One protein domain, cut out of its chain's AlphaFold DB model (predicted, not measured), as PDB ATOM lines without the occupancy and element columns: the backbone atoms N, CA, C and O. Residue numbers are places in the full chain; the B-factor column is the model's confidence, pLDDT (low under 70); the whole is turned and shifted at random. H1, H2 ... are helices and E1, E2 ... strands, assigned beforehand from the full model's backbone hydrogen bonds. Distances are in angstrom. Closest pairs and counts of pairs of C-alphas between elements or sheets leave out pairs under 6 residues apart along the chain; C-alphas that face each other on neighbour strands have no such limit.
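Overview. This is residues 3 to 26 and 48 to 85 of the 85 residues of the protein "Restriction endonuclease" of Helicobacter pylori (UniProt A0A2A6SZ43). Two hairpins, one of strands and one of helices, lie in one flat, loosely joined layer: strands E1 and E2 pair at one edge, H1 runs next to E2 with few contacts, and H2 lies beyond H1. H1 and H2 form a V, closed near their link and open at the other end, where residues 50 to 56 and 80 to 85 stand free. The printed part has 62 residues, with two named strands, then two named helices, in the order E1, E2, H1, H2; the sheet, E1 - E2, is antiparallel and the class is mixed, helices and strands. The whole is loose, with a radius of gyration of the C-alphas of 14.3 A, and spans 41 by 37 by 15 A.

Arrangement. E1, residues 3 to 8, and E2, residues 15 to 21, form an antiparallel hairpin at 153 degrees; N 5 and O 18 are 2.9 A apart and N 16 and O 7 2.7 A, both within hydrogen-bond range. Next comes H1, residues 54 to 65: its closest C-alpha pair with E2 is Leu 19 and Phe 64, 7.2 A. H2, residues 69 to 83, forms a helical hairpin with H1. They touch through residues 61 to 65 of H1 and 71 to 76 of H2 alone, closest at the C-alphas of Gly 65 and His 72, 4.0 A. They run opposite ways at a steep tilt of 41 degrees. E1 is apart from both helices, and E2 from H2. In H1 and H2 every O i to N i+4 pair is within hydrogen-bond range.

Along the chain. E1 begins at C-alpha 3 (-49.182, 11.021, -22.177) and is 16.5 A long; E2 is 19.8 A long. H1 measures 17.4 A, starting at C-alpha 54 (-33.070, 10.225, -30.076). H2 measures 21.2 A and ends at C-alpha 83 (-35.543, 1.633, -44.719).

Size, cuts and confidence. The two C-alphas farthest apart, of Ser 13 and Lys 51, are 41.3 A apart. Residues 27 to 47 are cut out, in the link from E2 to H1; C-alphas 26 and 48 are 11.6 A apart. The link E1 to E2 is short and H1 to H2 tight. Mean pLDDT of the printed part is 93.7; residue 85 is under 70.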
ATOM      1  N   GLU A   3     -47.830  11.239 -22.687       94.75
ATOM      2  CA  GLU A   3     -49.182  11.021 -22.177       94.75
ATOM      3  C   GLU A   3     -50.104  10.647 -23.334       94.75
ATOM      4  O   GLU A   3     -50.020  11.231 -24.415       94.75
ATOM      5  N   ILE A   4     -50.983   9.670 -23.110       95.12
ATOM      6  CA  ILE A   4     -52.034   9.313 -24.059       95.12
ATOM      7  C   ILE A   4     -53.367   9.729 -23.455       95.12
ATOM      8  O   ILE A   4     -53.742   9.253 -22.384       95.12
ATOM      9  N   VAL A   5     -54.100  10.574 -24.171       94.56
ATOM     10  CA  VAL A   5     -55.434  11.018 -23.770       94.56
ATOM     11  C   VAL A   5     -56.456  10.445 -24.737       94.56
ATOM     12  O   VAL A   5     -56.384  10.685 -25.941       94.56
ATOM     13  N   ILE A   6     -57.429   9.705 -24.210       93.50
ATOM     14  CA  ILE A   6     -58.548   9.182 -24.996       93.50
ATOM     15  C   ILE A   6     -59.690  10.194 -24.935       93.50
ATOM     16  O   ILE A   6     -60.123  10.584 -23.851       93.50
ATOM     17  N   ARG A   7     -60.174  10.633 -26.096       92.81
ATOM     18  CA  ARG A   7     -61.321  11.548 -26.223       92.81
ATOM     19  C   ARG A   7     -62.283  11.057 -27.289       92.81
ATOM     20  O   ARG A   7     -61.916  10.244 -28.129       92.81
ATOM     21  N   GLU A   8     -63.501  11.573 -27.286       92.00
ATOM     22  CA  GLU A   8     -64.407  11.414 -28.422       92.00
ATOM     23  C   GLU A   8     -63.813  12.076 -29.674       92.00
ATOM     24  O   GLU A   8     -63.106  13.091 -29.605       92.00
ATOM     25  N   GLN A   9     -64.055  11.468 -30.833       88.31
ATOM     26  CA  GLN A   9     -63.696  12.059 -32.113       88.31
ATOM     27  C   GLN A   9     -64.543  13.302 -32.359       88.31
ATOM     28  O   GLN A   9     -65.767  13.263 -32.256       88.31
ATOM     29  N   GLN A  10     -63.898  14.408 -32.736       82.06
ATOM     30  CA  GLN A  10     -64.642  15.574 -33.196       82.06
ATOM     31  C   GLN A  10     -65.428  15.191 -34.452       82.06
ATOM     32  O   GLN A  10     -64.844  14.719 -35.426       82.06
ATOM     33  N   TYR A  11     -66.748  15.381 -34.406       84.81
ATOM     34  CA  TYR A  11     -67.675  15.039 -35.491       84.81
ATOM     35  C   TYR A  11     -67.705  13.542 -35.866       84.81
ATOM     36  O   TYR A  11     -68.149  13.190 -36.958       84.81
ATOM     37  N   GLY A  12     -67.258  12.656 -34.968       84.56
ATOM     38  CA  GLY A  12     -67.293  11.202 -35.141       84.56
ATOM     39  C   GLY A  12     -68.041  10.500 -34.007       84.56
ATOM     40  O   GLY A  12     -68.321  11.088 -32.970       84.56
ATOM     41  N   SER A  13     -68.362   9.220 -34.200       81.19
ATOM     42  CA  SER A  13     -69.044   8.383 -33.196       81.19
ATOM     43  C   SER A  13     -68.101   7.471 -32.403       81.19
ATOM     44  O   SER A  13     -68.556   6.644 -31.615       81.19
ATOM     45  N   LYS A  14     -66.786   7.573 -32.632       89.94
ATOM     46  CA  LYS A  14     -65.762   6.742 -31.984       89.94
ATOM     47  C   LYS A  14     -64.911   7.572 -31.031       89.94
ATOM     48  O   LYS A  14     -64.955   8.799 -31.032       89.94
ATOM     49  N   THR A  15     -64.082   6.892 -30.252       90.06
ATOM     50  CA  THR A  15     -62.996   7.516 -29.499       90.06
ATOM     51  C   THR A  15     -61.717   7.593 -30.336       90.06
ATOM     52  O   THR A  15     -61.524   6.854 -31.303       90.06
ATOM     53  N   GLN A  16     -60.838   8.516 -29.971       92.50
ATOM     54  CA  GLN A  16     -59.502   8.705 -30.523       92.50
ATOM     55  C   GLN A  16     -58.494   8.853 -29.388       92.50
ATOM     56  O   GLN A  16     -58.772   9.495 -28.375       92.50
ATOM     57  N   ALA A  17     -57.319   8.255 -29.572       93.38
ATOM     58  CA  ALA A  17     -56.189   8.406 -28.671       93.38
ATOM     59  C   ALA A  17     -55.247   9.492 -29.205       93.38
ATOM     60  O   ALA A  17     -54.793   9.418 -30.348       93.38
ATOM     61  N   MET A  18     -54.950  10.479 -28.365       93.69
ATOM     62  CA  MET A  18     -54.062  11.602 -28.655       93.69
ATOM     63  C   MET A  18     -52.764  11.429 -27.866       93.69
ATOM     64  O   MET A  18     -52.813  11.299 -26.644       93.69
ATOM     65  N   LEU A  19     -51.617  11.432 -28.547       94.75
ATOM     66  CA  LEU A  19     -50.297  11.339 -27.918       94.75
ATOM     67  C   LEU A  19     -49.714  12.738 -27.699       94.75
ATOM     68  O   LEU A  19     -49.526  13.490 -28.653       94.75
ATOM     69  N   TYR A  20     -49.375  13.055 -26.454       95.62
ATOM     70  CA  TYR A  20     -48.693  14.284 -26.066       95.62
ATOM     71  C   TYR A  20     -47.266  13.978 -25.623       95.62
ATOM     72  O   TYR A  20     -47.014  13.008 -24.904       95.62
ATOM     73  N   PHE A  21     -46.327  14.820 -26.048       94.88
ATOM     74  CA  PHE A  21     -44.937  14.765 -25.621       94.88
ATOM     75  C   PHE A  21     -44.631  15.929 -24.684       94.88
ATOM     76  O   PHE A  21     -44.678  17.090 -25.085       94.88
ATOM     77  N   CYS A  22     -44.319  15.599 -23.435       94.50
ATOM     78  CA  CYS A  22     -44.101  16.551 -22.358       94.50
ATOM     79  C   CYS A  22     -42.634  16.517 -21.921       94.50
ATOM     80  O   CYS A  22     -42.074  15.450 -21.640       94.50
ATOM     81  N   PHE A  23     -42.023  17.689 -21.809       94.00
ATOM     82  CA  PHE A  23     -40.639  17.880 -21.383       94.00
ATOM     83  C   PHE A  23     -40.544  19.108 -20.476       94.00
ATOM     84  O   PHE A  23     -41.450  19.947 -20.449       94.00
ATOM     85  N   SER A  24     -39.467  19.200 -19.700       93.81
ATOM     86  CA  SER A  24     -39.260  20.357 -18.832       93.81
ATOM     87  C   SER A  24     -38.933  21.595 -19.663       93.81
ATOM     88  O   SER A  24     -38.136  21.531 -20.595       93.81
ATOM     89  N   ILE A  25     -39.456  22.760 -19.275       94.00
ATOM     90  CA  ILE A  25     -39.076  24.041 -19.896       94.00
ATOM     91  C   ILE A  25     -37.564  24.314 -19.786       94.00
ATOM     92  O   ILE A  25     -37.014  25.082 -20.568       94.00
ATOM     93  N   LEU A  26     -36.881  23.660 -18.840       93.38
ATOM     94  CA  LEU A  26     -35.430  23.731 -18.660       93.38
ATOM     95  C   LEU A  26     -34.643  23.007 -19.762       93.38
ATOM     96  O   LEU A  26     -33.455  23.268 -19.927       93.38
ATOM     97  N   THR A  48     -33.368  20.510 -28.372       94.50
ATOM     98  CA  THR A  48     -32.260  19.928 -29.142       94.50
ATOM     99  C   THR A  48     -32.299  18.404 -29.091       94.50
ATOM    100  O   THR A  48     -32.293  17.797 -28.020       94.50
ATOM    101  N   ILE A  49     -32.311  17.779 -30.268       94.62
ATOM    102  CA  ILE A  49     -32.260  16.325 -30.412       94.62
ATOM    103  C   ILE A  49     -30.806  15.907 -30.642       94.62
ATOM    104  O   ILE A  49     -30.119  16.414 -31.529       94.62
ATOM    105  N   HIS A  50     -30.338  14.968 -29.832       93.38
ATOM    106  CA  HIS A  50     -29.001  14.394 -29.866       93.38
ATOM    107  C   HIS A  50     -29.094  12.870 -29.896       93.38
ATOM    108  O   HIS A  50     -30.104  12.284 -29.521       93.38
ATOM    109  N   LYS A  51     -28.002  12.191 -30.265       94.38
ATOM    110  CA  LYS A  51     -27.959  10.717 -30.289       94.38
ATOM    111  C   LYS A  51     -28.392  10.079 -28.960       94.38
ATOM    112  O   LYS A  51     -28.996   9.016 -28.968       94.38
ATOM    113  N   THR A  52     -28.113  10.740 -27.836       93.19
ATOM    114  CA  THR A  52     -28.438  10.258 -26.489       93.19
ATOM    115  C   THR A  52     -29.922  10.365 -26.127       93.19
ATOM    116  O   THR A  52     -30.372   9.585 -25.295       93.19
ATOM    117  N   ASN A  53     -30.692  11.277 -26.739       92.06
ATOM    118  CA  ASN A  53     -32.139  11.397 -26.508       92.06
ATOM    119  C   ASN A  53     -32.985  10.911 -27.697       92.06
ATOM    120  O   ASN A  53     -34.175  10.671 -27.532       92.06
ATOM    121  N   ALA A  54     -32.381  10.667 -28.864       94.19
ATOM    122  CA  ALA A  54     -33.070  10.225 -30.076       94.19
ATOM    123  C   ALA A  54     -33.919   8.955 -29.875       94.19
ATOM    124  O   ALA A  54     -34.999   8.838 -30.455       94.19
ATOM    125  N   LEU A  55     -33.470   8.031 -29.016       94.31
ATOM    126  CA  LEU A  55     -34.194   6.790 -28.717       94.31
ATOM    127  C   LEU A  55     -35.610   7.041 -28.180       94.31
ATOM    128  O   LEU A  55     -36.515   6.269 -28.480       94.31
ATOM    129  N   MET A  56     -35.837   8.142 -27.458       93.81
ATOM    130  CA  MET A  56     -37.170   8.453 -26.937       93.81
ATOM    131  C   MET A  56     -38.185   8.706 -28.059       93.81
ATOM    132  O   MET A  56     -39.353   8.355 -27.927       93.81
ATOM    133  N   PHE A  57     -37.740   9.278 -29.182       94.88
ATOM    134  CA  PHE A  57     -38.598   9.557 -30.330       94.88
ATOM    135  C   PHE A  57     -38.924   8.274 -31.101       94.88
ATOM    136  O   PHE A  57     -40.023   8.148 -31.639       94.88
ATOM    137  N   LEU A  58     -38.016   7.290 -31.099       94.62
ATOM    138  CA  LEU A  58     -38.296   5.956 -31.635       94.62
ATOM    139  C   LEU A  58     -39.315   5.209 -30.770       94.62
ATOM    140  O   LEU A  58     -40.255   4.622 -31.304       94.62
ATOM    141  N   GLU A  59     -39.192   5.284 -29.441       95.19
ATOM    142  CA  GLU A  59     -40.204   4.726 -28.536       95.19
ATOM    143  C   GLU A  59     -41.557   5.432 -28.699       95.19
ATOM    144  O   GLU A  59     -42.594   4.774 -28.737       95.19
ATOM    145  N   MET A  60     -41.576   6.755 -28.894       96.06
ATOM    146  CA  MET A  60     -42.811   7.476 -29.221       96.06
ATOM    147  C   MET A  60     -43.437   7.004 -30.537       96.06
ATOM    148  O   MET A  60     -44.654   6.835 -30.592       96.06
ATOM    149  N   LEU A  61     -42.637   6.764 -31.579       96.75
ATOM    150  CA  LEU A  61     -43.132   6.241 -32.856       96.75
ATOM    151  C   LEU A  61     -43.742   4.842 -32.686       96.75
ATOM    152  O   LEU A  61     -44.811   4.553 -33.227       96.75
ATOM    153  N   LYS A  62     -43.106   3.992 -31.877       96.31
ATOM    154  CA  LYS A  62     -43.632   2.672 -31.512       96.31
ATOM    155  C   LYS A  62     -44.947   2.779 -30.742       96.31
ATOM    156  O   LYS A  62     -45.899   2.088 -31.094       96.31
ATOM    157  N   ILE A  63     -45.027   3.655 -29.736       96.44
ATOM    158  CA  ILE A  63     -46.266   3.923 -28.991       96.44
ATOM    159  C   ILE A  63     -47.367   4.373 -29.951       96.44
ATOM    160  O   ILE A  63     -48.476   3.849 -29.884       96.44
ATOM    161  N   PHE A  64     -47.059   5.289 -30.870       96.50
ATOM    162  CA  PHE A  64     -48.014   5.786 -31.856       96.50
ATOM    163  C   PHE A  64     -48.603   4.648 -32.701       96.50
ATOM    164  O   PHE A  64     -49.820   4.551 -32.849       96.50
ATOM    165  N   GLY A  65     -47.760   3.715 -33.154       96.94
ATOM    166  CA  GLY A  65     -48.185   2.532 -33.906       96.94
ATOM    167  C   GLY A  65     -49.073   1.555 -33.123       96.94
ATOM    168  O   GLY A  65     -49.721   0.712 -33.736       96.94
ATOM    169  N   LEU A  66     -49.136   1.662 -31.792       96.00
ATOM    170  CA  LEU A  66     -50.006   0.850 -30.934       96.00
ATOM    171  C   LEU A  66     -51.361   1.520 -30.639       96.00
ATOM    172  O   LEU A  66     -52.236   0.883 -30.057       96.00
ATOM    173  N   LEU A  67     -51.561   2.785 -31.027       95.00
ATOM    174  CA  LEU A  67     -52.758   3.553 -30.653       95.00
ATOM    175  C   LEU A  67     -54.025   3.148 -31.416       95.00
ATOM    176  O   LEU A  67     -55.130   3.324 -30.911       95.00
ATOM    177  N   SER A  68     -53.893   2.693 -32.661       93.81
ATOM    178  CA  SER A  68     -55.016   2.214 -33.474       93.81
ATOM    179  C   SER A  68     -54.512   1.421 -34.676       93.81
ATOM    180  O   SER A  68     -53.352   1.547 -35.062       93.81
ATOM    181  N   GLN A  69     -55.398   0.670 -35.334       95.12
ATOM    182  CA  GLN A  69     -55.050  -0.037 -36.569       95.12
ATOM    183  C   GLN A  69     -54.608   0.913 -37.694       95.12
ATOM    184  O   GLN A  69     -53.733   0.568 -38.487       95.12
ATOM    185  N   ALA A  70     -55.196   2.113 -37.760       95.12
ATOM    186  CA  ALA A  70     -54.802   3.122 -38.739       95.12
ATOM    187  C   ALA A  70     -53.372   3.610 -38.459       95.12
ATOM    188  O   ALA A  70     -52.513   3.513 -39.329       95.12
ATOM    189  N   HIS A  71     -53.089   3.998 -37.209       96.69
ATOM    190  CA  HIS A  71     -51.747   4.417 -36.802       96.69
ATOM    191  C   HIS A  71     -50.707   3.305 -36.986       96.69
ATOM    192  O   HIS A  71     -49.589   3.582 -37.411       96.69
ATOM    193  N   HIS A  72     -51.070   2.047 -36.720       97.81
ATOM    194  CA  HIS A  72     -50.208   0.896 -36.982       97.81
ATOM    195  C   HIS A  72     -49.804   0.825 -38.459       97.81
ATOM    196  O   HIS A  72     -48.620   0.715 -38.776       97.81
ATOM    197  N   SER A  73     -50.783   0.940 -39.365       98.19
ATOM    198  CA  SER A  73     -50.528   0.932 -40.809       98.19
ATOM    199  C   SER A  73     -49.632   2.092 -41.243       98.19
ATOM    200  O   SER A  73     -48.716   1.894 -42.040       98.19
ATOM    201  N   ASP A  74     -49.871   3.287 -40.705       98.06
ATOM    202  CA  ASP A  74     -49.099   4.478 -41.054       98.06
ATOM    203  C   ASP A  74     -47.648   4.375 -40.573       98.06
ATOM    204  O   ASP A  74     -46.724   4.657 -41.338       98.06
ATOM    205  N   VAL A  75     -47.423   3.903 -39.342       98.12
ATOM    206  CA  VAL A  75     -46.071   3.712 -38.798       98.12
ATOM    207  C   VAL A  75     -45.286   2.690 -39.613       98.12
ATOM    208  O   VAL A  75     -44.126   2.951 -39.932       98.12
ATOM    209  N   LEU A  76     -45.895   1.567 -40.008       98.19
ATOM    210  CA  LEU A  76     -45.221   0.585 -40.860       98.19
ATOM    211  C   LEU A  76     -44.802   1.188 -42.206       98.19
ATOM    212  O   LEU A  76     -43.646   1.039 -42.590       98.19
ATOM    213  N   LYS A  77     -45.676   1.950 -42.873       98.19
ATOM    214  CA  LYS A  77     -45.339   2.625 -44.141       98.19
ATOM    215  C   LYS A  77     -44.214   3.647 -43.983       98.19
ATOM    216  O   LYS A  77     -43.355   3.757 -44.856       98.19
ATOM    217  N   ILE A  78     -44.205   4.400 -42.881       97.88
ATOM    218  CA  ILE A  78     -43.118   5.337 -42.566       97.88
ATOM    219  C   ILE A  78     -41.799   4.571 -42.406       97.88
ATOM    220  O   ILE A  78     -40.797   4.959 -43.007       97.88
ATOM    221  N   LEU A  79     -41.798   3.472 -41.644       97.25
ATOM    222  CA  LEU A  79     -40.609   2.643 -41.430       97.25
ATOM    223  C   LEU A  79     -40.114   2.010 -42.733       97.25
ATOM    224  O   LEU A  79     -38.925   2.097 -43.028       97.25
ATOM    225  N   GLU A  80     -41.011   1.442 -43.540       97.88
ATOM    226  CA  GLU A  80     -40.693   0.921 -44.873       97.88
ATOM    227  C   GLU A  80     -40.030   1.993 -45.735       97.88
ATOM    228  O   GLU A  80     -38.992   1.745 -46.347       97.88
ATOM    229  N   LYS A  81     -40.582   3.213 -45.745       97.75
ATOM    230  CA  LYS A  81     -40.031   4.302 -46.548       97.75
ATOM    231  C   LYS A  81     -38.665   4.773 -46.051       97.75
ATOM    232  O   LYS A  81     -37.826   5.127 -46.874       97.75
ATOM    233  N   ILE A  82     -38.436   4.784 -44.738       96.62
ATOM    234  CA  ILE A  82     -37.130   5.112 -44.150       96.62
ATOM    235  C   ILE A  82     -36.092   4.051 -44.528       96.62
ATOM    236  O   ILE A  82     -34.995   4.422 -44.924       96.62
ATOM    237  N   LEU A  83     -36.444   2.763 -44.445       96.31
ATOM    238  CA  LEU A  83     -35.543   1.633 -44.719       96.31
ATOM    239  C   LEU A  83     -35.237   1.417 -46.212       96.31
ATOM    240  O   LEU A  83     -34.312   0.682 -46.542       96.31
ATOM    241  N   GLN A  84     -36.022   2.017 -47.109       95.19
ATOM    242  CA  GLN A  84     -35.776   2.015 -48.556       95.19
ATOM    243  C   GLN A  84     -34.777   3.091 -49.016       95.19
ATOM    244  O   GLN A  84     -34.383   3.062 -50.183       95.19
ATOM    245  N   ASN A  85     -34.426   4.053 -48.156       64.38
ATOM    246  CA  ASN A  85     -33.376   5.044 -48.428       64.38
ATOM    247  C   ASN A  85     -32.016   4.539 -47.945       64.38
ATOM    248  O   ASN A  85     -31.010   4.962 -48.554       64.38
TER     249      ASN A  85